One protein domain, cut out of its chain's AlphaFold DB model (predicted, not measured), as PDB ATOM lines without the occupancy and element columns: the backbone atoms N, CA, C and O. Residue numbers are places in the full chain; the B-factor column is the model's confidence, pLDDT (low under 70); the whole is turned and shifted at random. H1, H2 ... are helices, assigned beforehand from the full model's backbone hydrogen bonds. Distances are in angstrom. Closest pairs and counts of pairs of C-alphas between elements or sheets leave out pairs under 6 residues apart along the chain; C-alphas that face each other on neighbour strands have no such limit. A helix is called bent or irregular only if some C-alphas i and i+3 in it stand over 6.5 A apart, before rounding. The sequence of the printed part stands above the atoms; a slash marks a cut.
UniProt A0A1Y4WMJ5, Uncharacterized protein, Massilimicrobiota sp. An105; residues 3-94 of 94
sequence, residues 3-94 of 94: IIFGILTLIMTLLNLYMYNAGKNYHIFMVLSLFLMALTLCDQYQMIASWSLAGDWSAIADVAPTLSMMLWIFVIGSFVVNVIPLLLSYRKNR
ATOM      1  N   ILE A   3     149.300 148.714 175.406       93.00
ATOM      2  CA  ILE A   3     150.363 148.370 174.452       93.00
ATOM      3  C   ILE A   3     150.216 146.929 173.953       93.00
ATOM      4  O   ILE A   3     150.400 146.671 172.768       93.00
ATOM      5  N   ILE A   4     149.839 145.992 174.828       96.25
ATOM      6  CA  ILE A   4     149.656 144.583 174.460       96.25
ATOM      7  C   ILE A   4     148.518 144.455 173.443       96.25
ATOM      8  O   ILE A   4     148.692 143.830 172.399       96.25
ATOM      9  N   PHE A   5     147.374 145.092 173.707       97.44
ATOM     10  CA  PHE A   5     146.251 145.104 172.769       97.44
ATOM     11  C   PHE A   5     146.608 145.825 171.462       97.44
ATOM     12  O   PHE A   5     146.255 145.341 170.385       97.44
ATOM     13  N   GLY A   6     147.387 146.907 171.534       96.81
ATOM     14  CA  GLY A   6     147.880 147.632 170.364       96.81
ATOM     15  C   GLY A   6     148.770 146.765 169.470       96.81
ATOM     16  O   GLY A   6     148.546 146.680 168.265       96.81
ATOM     17  N   ILE A   7     149.729 146.040 170.051       98.00
ATOM     18  CA  ILE A   7     150.600 145.114 169.309       98.00
ATOM     19  C   ILE A   7     149.782 143.976 168.694       98.00
ATOM     20  O   ILE A   7     149.949 143.663 167.515       98.00
ATOM     21  N   LEU A   8     148.865 143.376 169.457       98.19
ATOM     22  CA  LEU A   8     148.006 142.307 168.944       98.19
ATOM     23  C   LEU A   8     147.117 142.795 167.790       98.19
ATOM     24  O   LEU A   8     146.934 142.061 166.820       98.19
ATOM     25  N   THR A   9     146.628 144.036 167.844       98.44
ATOM     26  CA  THR A   9     145.894 144.677 166.738       98.44
ATOM     27  C   THR A   9     146.744 144.723 165.468       98.44
ATOM     28  O   THR A   9     146.273 144.353 164.392       98.44
ATOM     29  N   LEU A  10     148.017 145.119 165.570       98.06
ATOM     30  CA  LEU A  10     148.923 145.149 164.418       98.06
ATOM     31  C   LEU A  10     149.155 143.744 163.847       98.06
ATOM     32  O   LEU A  10     149.046 143.554 162.636       98.06
ATOM     33  N   ILE A  11     149.392 142.745 164.704       98.50
ATOM     34  CA  ILE A  11     149.579 141.348 164.275       98.50
ATOM     35  C   ILE A  11     148.328 140.840 163.543       98.50
ATOM     36  O   ILE A  11     148.437 140.302 162.440       98.50
ATOM     37  N   MET A  12     147.137 141.044 164.110       98.44
ATOM     38  CA  MET A  12     145.880 140.623 163.480       98.44
ATOM     39  C   MET A  12     145.607 141.370 162.170       98.44
ATOM     40  O   MET A  12     145.109 140.771 161.221       98.44
ATOM     41  N   THR A  13     145.992 142.644 162.073       98.31
ATOM     42  CA  THR A  13     145.894 143.426 160.830       98.31
ATOM     43  C   THR A  13     146.779 142.848 159.725       98.31
ATOM     44  O   THR A  13     146.334 142.697 158.589       98.31
ATOM     45  N   LEU A  14     148.016 142.460 160.047       98.19
ATOM     46  CA  LEU A  14     148.908 141.813 159.082       98.19
ATOM     47  C   LEU A  14     148.372 140.441 158.649       98.19
ATOM     48  O   LEU A  14     148.400 140.117 157.461       98.19
ATOM     49  N   LEU A  15     147.828 139.656 159.585       98.31
ATOM     50  CA  LEU A  15     147.195 138.370 159.279       98.31
ATOM     51  C   LEU A  15     145.948 138.532 158.399       98.31
ATOM     52  O   LEU A  15     145.759 137.738 157.481       98.31
ATOM     53  N   ASN A  16     145.136 139.571 158.622       98.38
ATOM     54  CA  ASN A  16     144.002 139.919 157.762       98.38
ATOM     55  C   ASN A  16     144.462 140.109 156.303       98.38
ATOM     56  O   ASN A  16     143.987 139.406 155.406       98.38
ATOM     57  N   LEU A  17     145.456 140.974 156.070       97.94
ATOM     58  CA  LEU A  17     146.002 141.220 154.730       97.94
ATOM     59  C   LEU A  17     146.596 139.955 154.093       97.94
ATOM     60  O   LEU A  17     146.341 139.669 152.921       97.94
ATOM     61  N   TYR A  18     147.362 139.182 154.866       98.00
ATOM     62  CA  TYR A  18     147.967 137.936 154.398       98.00
ATOM     63  C   TYR A  18     146.910 136.915 153.965       98.00
ATOM     64  O   TYR A  18     147.005 136.340 152.879       98.00
ATOM     65  N   MET A  19     145.876 136.709 154.785       97.88
ATOM     66  CA  MET A  19     144.817 135.738 154.506       97.88
ATOM     67  C   MET A  19     143.975 136.142 153.299       97.88
ATOM     68  O   MET A  19     143.650 135.277 152.486       97.88
ATOM     69  N   TYR A  20     143.699 137.440 153.134       97.25
ATOM     70  CA  TYR A  20     143.047 137.965 151.936       97.25
ATOM     71  C   TYR A  20     143.868 137.667 150.677       97.25
ATOM     72  O   TYR A  20     143.343 137.108 149.714       97.25
ATOM     73  N   ASN A  21     145.172 137.969 150.698       96.06
ATOM     74  CA  ASN A  21     146.053 137.726 149.554       96.06
ATOM     75  C   ASN A  21     146.213 136.228 149.237       96.06
ATOM     76  O   ASN A  21     146.333 135.845 148.078       96.06
ATOM     77  N   ALA A  22     146.159 135.367 150.255       96.31
ATOM     78  CA  ALA A  22     146.165 133.915 150.101       96.31
ATOM     79  C   ALA A  22     144.818 133.329 149.620       96.31
ATOM     80  O   ALA A  22     144.698 132.109 149.507       96.31
ATOM     81  N   GLY A  23     143.790 134.158 149.388       94.19
ATOM     82  CA  GLY A  23     142.447 133.708 149.007       94.19
ATOM     83  C   GLY A  23     141.713 132.938 150.111       94.19
ATOM     84  O   GLY A  23     140.771 132.199 149.825       94.19
ATOM     85  N   LYS A  24     142.153 133.076 151.366       95.19
ATOM     86  CA  LYS A  24     141.567 132.421 152.542       95.19
ATOM     87  C   LYS A  24     140.609 133.368 153.269       95.19
ATOM     88  O   LYS A  24     140.561 134.569 153.011       95.19
ATOM     89  N   ASN A  25     139.844 132.825 154.218       93.75
ATOM     90  CA  ASN A  25     138.934 133.623 155.038       93.75
ATOM     91  C   ASN A  25     139.719 134.575 155.963       93.75
ATOM     92  O   ASN A  25     140.345 134.139 156.929       93.75
ATOM     93  N   TYR A  26     139.664 135.873 155.663       97.19
ATOM     94  CA  TYR A  26     140.325 136.938 156.423       97.19
ATOM     95  C   TYR A  26     139.413 137.601 157.467       97.19
ATOM     96  O   TYR A  26     139.905 138.310 158.346       97.19
ATOM     97  N   HIS A  27     138.094 137.370 157.409       97.12
ATOM     98  CA  HIS A  27     137.111 138.093 158.221       97.12
ATOM     99  C   HIS A  27     137.349 137.934 159.724       97.12
ATOM    100  O   HIS A  27     137.187 138.896 160.470       97.12
ATOM    101  N   ILE A  28     137.781 136.751 160.172       97.56
ATOM    102  CA  ILE A  28     138.066 136.517 161.593       97.56
ATOM    103  C   ILE A  28     139.219 137.394 162.098       97.56
ATOM    104  O   ILE A  28     139.116 137.976 163.174       97.56
ATOM    105  N   PHE A  29     140.275 137.569 161.299       98.06
ATOM    106  CA  PHE A  29     141.417 138.418 161.645       98.06
ATOM    107  C   PHE A  29     141.048 139.899 161.600       98.06
ATOM    108  O   PHE A  29     141.472 140.659 162.467       98.06
ATOM    109  N   MET A  30     140.200 140.296 160.645       98.00
ATOM    110  CA  MET A  30     139.632 141.644 160.583       98.00
ATOM    111  C   MET A  30     138.843 141.977 161.858       98.00
ATOM    112  O   MET A  30     139.100 142.996 162.494       98.00
ATOM    113  N   VAL A  31     137.904 141.111 162.258       98.19
ATOM    114  CA  VAL A  31     137.067 141.318 163.451       98.19
ATOM    115  C   VAL A  31     137.913 141.325 164.723       98.19
ATOM    116  O   VAL A  31     137.750 142.220 165.550       98.19
ATOM    117  N   LEU A  32     138.848 140.380 164.867       98.19
ATOM    118  CA  LEU A  32     139.755 140.335 166.015       98.19
ATOM    119  C   LEU A  32     140.627 141.588 166.105       98.19
ATOM    120  O   LEU A  32     140.781 142.138 167.191       98.19
ATOM    121  N   SER A  33     141.157 142.062 164.975       98.38
ATOM    122  CA  SER A  33     141.943 143.294 164.931       98.38
ATOM    123  C   SER A  33     141.132 144.497 165.419       98.38
ATOM    124  O   SER A  33     141.552 145.196 166.338       98.38
ATOM    125  N   LEU A  34     139.926 144.698 164.879       98.19
ATOM    126  CA  LEU A  34     139.057 145.810 165.278       98.19
ATOM    127  C   LEU A  34     138.612 145.713 166.747       98.19
ATOM    128  O   LEU A  34     138.506 146.732 167.428       98.19
ATOM    129  N   PHE A  35     138.389 144.500 167.257       98.44
ATOM    130  CA  PHE A  35     138.073 144.276 168.667       98.44
ATOM    131  C   PHE A  35     139.246 144.636 169.590       98.44
ATOM    132  O   PHE A  35     139.065 145.355 170.571       98.44
ATOM    133  N   LEU A  36     140.463 144.197 169.260       98.31
ATOM    134  CA  LEU A  36     141.674 144.533 170.017       98.31
ATOM    135  C   LEU A  36     141.995 146.032 169.952       98.31
ATOM    136  O   LEU A  36     142.423 146.617 170.949       98.31
ATOM    137  N   MET A  37     141.717 146.673 168.816       98.00
ATOM    138  CA  MET A  37     141.810 148.125 168.666       98.00
ATOM    139  C   MET A  37     140.872 148.833 169.652       98.00
ATOM    140  O   MET A  37     141.293 149.760 170.342       98.00
ATOM    141  N   ALA A  38     139.624 148.370 169.780       98.06
ATOM    142  CA  ALA A  38     138.676 148.911 170.753       98.06
ATOM    143  C   ALA A  38     139.135 148.672 172.204       98.06
ATOM    144  O   ALA A  38     139.112 149.601 173.010       98.06
ATOM    145  N   LEU A  39     139.632 147.472 172.530       98.19
ATOM    146  CA  LEU A  39     140.192 147.178 173.858       98.19
ATOM    147  C   LEU A  39     141.402 148.059 174.201       98.19
ATOM    148  O   LEU A  39     141.555 148.458 175.354       98.19
ATOM    149  N   THR A  40     142.229 148.404 173.210       97.94
ATOM    150  CA  THR A  40     143.347 149.347 173.378       97.94
ATOM    151  C   THR A  40     142.844 150.705 173.869       97.94
ATOM    152  O   THR A  40     143.406 151.256 174.814       97.94
ATOM    153  N   LEU A  41     141.756 151.217 173.277       97.44
ATOM    154  CA  LEU A  41     141.130 152.476 173.693       97.44
ATOM    155  C   LEU A  41     140.471 152.370 175.073       97.44
ATOM    156  O   LEU A  41     140.612 153.285 175.880       97.44
ATOM    157  N   CYS A  42     139.783 151.262 175.370       97.50
ATOM    158  CA  CYS A  42     139.164 151.051 176.680       97.50
ATOM    159  C   CYS A  42     140.201 151.012 177.812       97.50
ATOM    160  O   CYS A  42     140.005 151.667 178.833       97.50
ATOM    161  N   ASP A  43     141.314 150.295 177.631       97.00
ATOM    162  CA  ASP A  43     142.390 150.222 178.632       97.00
ATOM    163  C   ASP A  43     143.091 151.579 178.802       97.00
ATOM    164  O   ASP A  43     143.399 151.988 179.920       97.00
ATOM    165  N   GLN A  44     143.267 152.329 177.709       95.56
ATOM    166  CA  GLN A  44     143.770 153.704 177.745       95.56
ATOM    167  C   GLN A  44     142.867 154.653 178.528       95.56
ATOM    168  O   GLN A  44     143.333 155.402 179.386       95.56
ATOM    169  N   TYR A  45     141.566 154.589 178.269       95.69
ATOM    170  CA  TYR A  45     140.585 155.364 179.013       95.69
ATOM    171  C   TYR A  45     140.600 155.002 180.503       95.69
ATOM    172  O   TYR A  45     140.605 155.889 181.355       95.69
ATOM    173  N   GLN A  46     140.679 153.709 180.829       96.62
ATOM    174  CA  GLN A  46     140.771 153.240 182.211       96.62
ATOM    175  C   GLN A  46     142.041 153.743 182.916       96.62
ATOM    176  O   GLN A  46     141.980 154.088 184.096       96.62
ATOM    177  N   MET A  47     143.168 153.832 182.205       95.69
ATOM    178  CA  MET A  47     144.421 154.395 182.721       95.69
ATOM    179  C   MET A  47     144.293 155.893 183.037       95.69
ATOM    180  O   MET A  47     144.682 156.329 184.115       95.69
ATOM    181  N   ILE A  48     143.702 156.689 182.143       96.06
ATOM    182  CA  ILE A  48     143.480 158.121 182.408       96.06
ATOM    183  C   ILE A  48     142.499 158.308 183.578       96.06
ATOM    184  O   ILE A  48     142.708 159.162 184.440       96.06
ATOM    185  N   ALA A  49     141.449 157.483 183.647       96.75
ATOM    186  CA  ALA A  49     140.489 157.513 184.744       96.75
ATOM    187  C   ALA A  49     141.139 157.171 186.096       96.75
ATOM    188  O   ALA A  49     140.829 157.815 187.098       96.75
ATOM    189  N   SER A  50     142.060 156.201 186.139       97.06
ATOM    190  CA  SER A  50     142.751 155.843 187.383       97.06
ATOM    191  C   SER A  50     143.676 156.959 187.871       97.06
ATOM    192  O   SER A  50     143.663 157.260 189.064       97.06
ATOM    193  N   TRP A  51     144.393 157.643 186.973       97.50
ATOM    194  CA  TRP A  51     145.173 158.836 187.327       97.50
ATOM    195  C   TRP A  51     144.291 159.980 187.817       97.50
ATOM    196  O   TRP A  51     144.624 160.629 188.805       97.50
ATOM    197  N   SER A  52     143.130 160.190 187.191       96.56
ATOM    198  CA  SER A  52     142.188 161.224 187.624       96.56
ATOM    199  C   SER A  52     141.649 160.949 189.028       96.56
ATOM    200  O   SER A  52     141.590 161.868 189.841       96.56
ATOM    201  N   LEU A  53     141.294 159.696 189.333       97.88
ATOM    202  CA  LEU A  53     140.840 159.292 190.667       97.88
ATOM    203  C   LEU A  53     141.954 159.389 191.718       97.88
ATOM    204  O   LEU A  53     141.673 159.688 192.875       97.88
ATOM    205  N   ALA A  54     143.206 159.167 191.316       97.81
ATOM    206  CA  ALA A  54     144.376 159.327 192.174       97.81
ATOM    207  C   ALA A  54     144.822 160.795 192.342       97.81
ATOM    208  O   ALA A  54     145.721 161.064 193.137       97.81
ATOM    209  N   GLY A  55     144.218 161.744 191.612       97.75
ATOM    210  CA  GLY A  55     144.628 163.152 191.608       97.75
ATOM    211  C   GLY A  55     145.975 163.408 190.921       97.75
ATOM    212  O   GLY A  55     146.586 164.453 191.142       97.75
ATOM    213  N   ASP A  56     146.445 162.475 190.091       97.44
ATOM    214  CA  ASP A  56     147.721 162.564 189.379       97.44
ATOM    215  C   ASP A  56     147.576 163.373 188.079       97.44
ATOM    216  O   ASP A  56     147.667 162.874 186.954       97.44
ATOM    217  N   TRP A  57     147.297 164.667 188.239       95.62
ATOM    218  CA  TRP A  57     147.140 165.602 187.122       95.62
ATOM    219  C   TRP A  57     148.429 165.770 186.320       95.62
ATOM    220  O   TRP A  57     148.369 166.046 185.122       95.62
ATOM    221  N   SER A  58     149.584 165.586 186.970       97.06
ATOM    222  CA  SER A  58     150.889 165.664 186.319       97.06
ATOM    223  C   SER A  58     151.061 164.532 185.308       97.06
ATOM    224  O   SER A  58     151.446 164.806 184.175       97.06
ATOM    225  N   ALA A  59     150.723 163.287 185.668       96.12
ATOM    226  CA  ALA A  59     150.777 162.163 184.732       96.12
ATOM    227  C   ALA A  59     149.808 162.342 183.553       96.12
ATOM    228  O   ALA A  59     150.162 162.061 182.407       96.12
ATOM    229  N   ILE A  60     148.602 162.865 183.806       96.94
ATOM    230  CA  ILE A  60     147.641 163.169 182.735       96.94
ATOM    231  C   ILE A  60     148.209 164.238 181.794       96.94
ATOM    232  O   ILE A  60     148.156 164.054 180.580       96.94
ATOM    233  N   ALA A  61     148.756 165.331 182.330       97.25
ATOM    234  CA  ALA A  61     149.305 166.426 181.532       97.25
ATOM    235  C   ALA A  61     150.525 166.003 180.696       97.25
ATOM    236  O   ALA A  61     150.678 166.480 179.574       97.25
ATOM    237  N   ASP A  62     151.355 165.098 181.220       96.75
ATOM    238  CA  ASP A  62     152.546 164.589 180.533       96.75
ATOM    239  C   ASP A  62     152.193 163.564 179.438       96.75
ATOM    240  O   ASP A  62     152.679 163.635 178.308       96.75
ATOM    241  N   VAL A  63     151.286 162.625 179.733       94.75
ATOM    242  CA  VAL A  63     151.038 161.469 178.856       94.75
ATOM    243  C   VAL A  63     149.855 161.671 177.905       94.75
ATOM    244  O   VAL A  63     149.949 161.328 176.722       94.75
ATOM    245  N   ALA A  64     148.725 162.198 178.388       93.56
ATOM    246  CA  ALA A  64     147.466 162.185 177.637       93.56
ATOM    247  C   ALA A  64     147.515 162.947 176.296       93.56
ATOM    248  O   ALA A  64     146.974 162.417 175.319       93.56
ATOM    249  N   PRO A  65     148.162 164.128 176.177       94.88
ATOM    250  CA  PRO A  65     148.173 164.876 174.920       94.88
ATOM    251  C   PRO A  65     148.829 164.088 173.780       94.88
ATOM    252  O   PRO A  65     148.193 163.832 172.752       94.88
ATOM    253  N   THR A  66     150.068 163.640 173.993       94.88
ATOM    254  CA  THR A  66     150.854 162.894 173.000       94.88
ATOM    255  C   THR A  66     150.198 161.556 172.679       94.88
ATOM    256  O   THR A  66     150.082 161.169 171.513       94.88
ATOM    257  N   LEU A  67     149.716 160.852 173.704       93.69
ATOM    258  CA  LEU A  67     149.133 159.530 173.537       93.69
ATOM    259  C   LEU A  67     147.793 159.570 172.799       93.69
ATOM    260  O   LEU A  67     147.562 158.737 171.925       93.69
ATOM    261  N   SER A  68     146.948 160.575 173.057       94.06
ATOM    262  CA  SER A  68     145.694 160.751 172.314       94.06
ATOM    263  C   SER A  68     145.941 160.948 170.815       94.06
ATOM    264  O   SER A  68     145.265 160.331 169.991       94.06
ATOM    265  N   MET A  69     146.959 161.736 170.453       95.38
ATOM    266  CA  MET A  69     147.311 161.995 169.058       95.38
ATOM    267  C   MET A  69     147.788 160.714 168.366       95.38
ATOM    268  O   MET A  69     147.346 160.405 167.259       95.38
ATOM    269  N   MET A  70     148.636 159.926 169.035       95.81
ATOM    270  CA  MET A  70     149.084 158.629 168.520       95.81
ATOM    271  C   MET A  70     147.924 157.641 168.353       95.81
ATOM    272  O   MET A  70     147.860 156.940 167.344       95.81
ATOM    273  N   LEU A  71     146.981 157.605 169.302       95.62
ATOM    274  CA  LEU A  71     145.813 156.724 169.231       95.62
ATOM    275  C   LEU A  71     144.883 157.085 168.072       95.62
ATOM    276  O   LEU A  71     144.378 156.180 167.415       95.62
ATOM    277  N   TRP A  72     144.698 158.370 167.761       97.38
ATOM    278  CA  TRP A  72     143.935 158.785 166.577       97.38
ATOM    279  C   TRP A  72     144.530 158.227 165.285       97.38
ATOM    280  O   TRP A  72     143.817 157.620 164.484       97.38
ATOM    281  N   ILE A  73     145.843 158.386 165.105       97.69
ATOM    282  CA  ILE A  73     146.557 157.867 163.932       97.69
ATOM    283  C   ILE A  73     146.444 156.340 163.885       97.69
ATOM    284  O   ILE A  73     146.130 155.771 162.839       97.69
ATOM    285  N   PHE A  74     146.655 155.678 165.022       97.12
ATOM    286  CA  PHE A  74     146.573 154.227 165.143       97.12
ATOM    287  C   PHE A  74     145.181 153.682 164.801       97.12
ATOM    288  O   PHE A  74     145.083 152.713 164.048       97.12
ATOM    289  N   VAL A  75     144.110 154.300 165.306       97.75
ATOM    290  CA  VAL A  75     142.723 153.876 165.062       97.75
ATOM    291  C   VAL A  75     142.346 154.078 163.603       97.75
ATOM    292  O   VAL A  75     141.863 153.144 162.967       97.75
ATOM    293  N   ILE A  76     142.595 155.268 163.048       98.12
ATOM    294  CA  ILE A  76     142.275 155.559 161.645       98.12
ATOM    295  C   ILE A  76     143.069 154.626 160.729       98.12
ATOM    296  O   ILE A  76     142.490 153.992 159.848       98.12
ATOM    297  N   GLY A  77     144.377 154.492 160.963       97.81
ATOM    298  CA  GLY A  77     145.246 153.622 160.178       97.81
ATOM    299  C   GLY A  77     144.807 152.160 160.243       97.81
ATOM    300  O   GLY A  77     144.604 151.529 159.205       97.81
ATOM    301  N   SER A  78     144.588 151.629 161.448       97.44
ATOM    302  CA  SER A  78     144.164 150.237 161.635       97.44
ATOM    303  C   SER A  78     142.794 149.982 161.016       97.44
ATOM    304  O   SER A  78     142.618 148.978 160.325       97.44
ATOM    305  N   PHE A  79     141.832 150.890 161.191       98.19
ATOM    306  CA  PHE A  79     140.504 150.760 160.597       98.19
ATOM    307  C   PHE A  79     140.571 150.727 159.067       98.19
ATOM    308  O   PHE A  79     140.063 149.789 158.452       98.19
ATOM    309  N   VAL A  80     141.253 151.701 158.452       98.12
ATOM    310  CA  VAL A  80     141.402 151.778 156.991       98.12
ATOM    311  C   VAL A  80     142.039 150.502 156.450       98.12
ATOM    312  O   VAL A  80     141.484 149.881 155.545       98.12
ATOM    313  N   VAL A  81     143.159 150.065 157.031       98.00
ATOM    314  CA  VAL A  81     143.876 148.872 156.559       98.00
ATOM    315  C   VAL A  81     143.018 147.611 156.684       98.00
ATOM    316  O   VAL A  81     142.998 146.795 155.762       98.00
ATOM    317  N   ASN A  82     142.264 147.454 157.776       97.94
ATOM    318  CA  ASN A  82     141.421 146.273 157.969       97.94
ATOM    319  C   ASN A  82     140.214 146.224 157.025       97.94
ATOM    320  O   ASN A  82     139.770 145.131 156.673       97.94
ATOM    321  N   VAL A  83     139.702 147.379 156.593       97.12
ATOM    322  CA  VAL A  83     138.542 147.481 155.693       97.12
ATOM    323  C   VAL A  83     138.925 147.299 154.215       97.12
ATOM    324  O   VAL A  83     138.080 146.891 153.418       97.12
ATOM    325  N   ILE A  84     140.187 147.522 153.824       96.94
ATOM    326  CA  ILE A  84     140.644 147.363 152.429       96.94
ATOM    327  C   ILE A  84     140.303 145.972 151.845       96.94
ATOM    328  O   ILE A  84     139.655 145.934 150.794       96.94
ATOM    329  N   PRO A  85     140.653 144.837 152.487       96.00
ATOM    330  CA  PRO A  85     140.264 143.504 152.016       96.00
ATOM    331  C   PRO A  85     138.760 143.343 151.782       96.00
ATOM    332  O   PRO A  85     138.353 142.780 150.767       96.00
ATOM    333  N   LEU A  86     137.935 143.900 152.677       96.31
ATOM    334  CA  LEU A  86     136.475 143.861 152.576       96.31
ATOM    335  C   LEU A  86     135.968 144.576 151.322       96.31
ATOM    336  O   LEU A  86     135.166 144.017 150.572       96.31
ATOM    337  N   LEU A  87     136.470 145.783 151.061       95.94
ATOM    338  CA  LEU A  87     136.097 146.565 149.880       95.94
ATOM    339  C   LEU A  87     136.541 145.888 148.579       95.94
ATOM    340  O   LEU A  87     135.788 145.861 147.603       95.94
ATOM    341  N   LEU A  88     137.746 145.311 148.562       95.25
ATOM    342  CA  LEU A  88     138.259 144.604 147.392       95.25
ATOM    343  C   LEU A  88     137.479 143.309 147.119       95.25
ATOM    344  O   LEU A  88     137.107 143.059 145.970       95.25
ATOM    345  N   SER A  89     137.163 142.524 148.155       92.50
ATOM    346  CA  SER A  89     136.287 141.352 148.030       92.50
ATOM    347  C   SER A  89     134.901 141.729 147.508       92.50
ATOM    348  O   SER A  89     134.381 141.051 146.626       92.50
ATOM    349  N   TYR A  90     134.317 142.820 148.011       92.44
ATOM    350  CA  TYR A  90     133.014 143.299 147.557       92.44
ATOM    351  C   TYR A  90     133.024 143.682 146.071       92.44
ATOM    352  O   TYR A  90     132.113 143.311 145.335       92.44
ATOM    353  N   ARG A  91     134.076 144.373 145.609       92.31
ATOM    354  CA  ARG A  91     134.233 144.748 144.196       92.31
ATOM    355  C   ARG A  91     134.412 143.537 143.281       92.31
ATOM    356  O   ARG A  91     133.933 143.582 142.160       92.31
ATOM    357  N   LYS A  92     135.102 142.484 143.734       88.69
ATOM    358  CA  LYS A  92     135.327 141.259 142.946       88.69
ATOM    359  C   LYS A  92     134.054 140.426 142.751       88.69
ATOM    360  O   LYS A  92     133.960 139.697 141.772       88.69
ATOM    361  N   ASN A  93     133.113 140.510 143.690       79.38
ATOM    362  CA  ASN A  93     131.861 139.750 143.661       79.38
ATOM    363  C   ASN A  93     130.701 140.488 142.960       79.38
ATOM    364  O   ASN A  93     129.608 139.930 142.879       79.38
ATOM    365  N   ARG A  94     130.915 141.728 142.500       65.25
ATOM    366  CA  ARG A  94     130.017 142.443 141.581       65.25
ATOM    367  C   ARG A  94     130.454 142.210 140.143       65.25
ATOM    368  O   ARG A  94     129.544 142.131 139.293       65.25
TER     369      ARG A  94
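This is residues 3 to 94 of the 94 residues of an uncharacterized protein of Massilimicrobiota sp. An105 (UniProt A0A1Y4WMJ5). Three helices lie lengthwise side by side in a slim rod, an up-and-down bundle in which each helix runs against the one before it. H3, the longest, runs along nearly the whole rod with a kink on its way, while the shorter H1 lies beside the earlier part of H2, and the later part of H2 runs on past H1's first residue. The printed part has 92 residues, with three named helices in the order H1, H2, H3 and no named strand; the class is all helix. The whole is loose, with a radius of gyration of the C-alphas of 16.4 A, and spans 55 by 18 by 16 A.

H1 is residues 3 to 21, 27.4 A from first to last C-alpha, and begins with C-alpha 3 at (150.363, 148.370, 174.452). After a tight link of 5 residues comes H2, residues 27 to 53, 38.9 A long, which ends with C-alpha 53 at (140.840, 159.292, 190.667). A tight link of 3 residues leads to H3, residues 57 to 92, 51.8 A long, with C-alpha 92 at (135.327, 141.259, 142.946). H3 has a kink of 42 degrees near residue 64 and is irregular: C-alphas 62 and 65 are 7.1 A apart.

H1 and H2 form a helical hairpin and touch, with the C-alphas of Thr 9 and Ser 33 closest at 4.6 A. They run opposite ways at a shallow tilt of 14 degrees. H2 and H3 form a second helical hairpin and touch, the closest C-alphas being those of Met 30 and Asn 82, 5.6 A apart. These two run opposite ways at a shallow tilt of 13 degrees. H3 touches H1 with residues 78 to 85 alone, and the closest C-alphas are those of Thr 13 and Asn 82, 6.0 A apart. H1 and H3 run the same way at a shallow tilt of 13 degrees. The helix packing is mostly aligned. In H1 and H2 every O i to N i+4 pair is within hydrogen-bond range; in H3 28 of 32 are.

The two C-alphas farthest apart are those of Gly 55 and Arg 94, 56.1 A. The printed part runs from residue 3 to residue 94, the chain's last, and has no cut. Both links are tight. The mean pLDDT of the printed part is 96.2, and residue 94 is the one printed residue under 70.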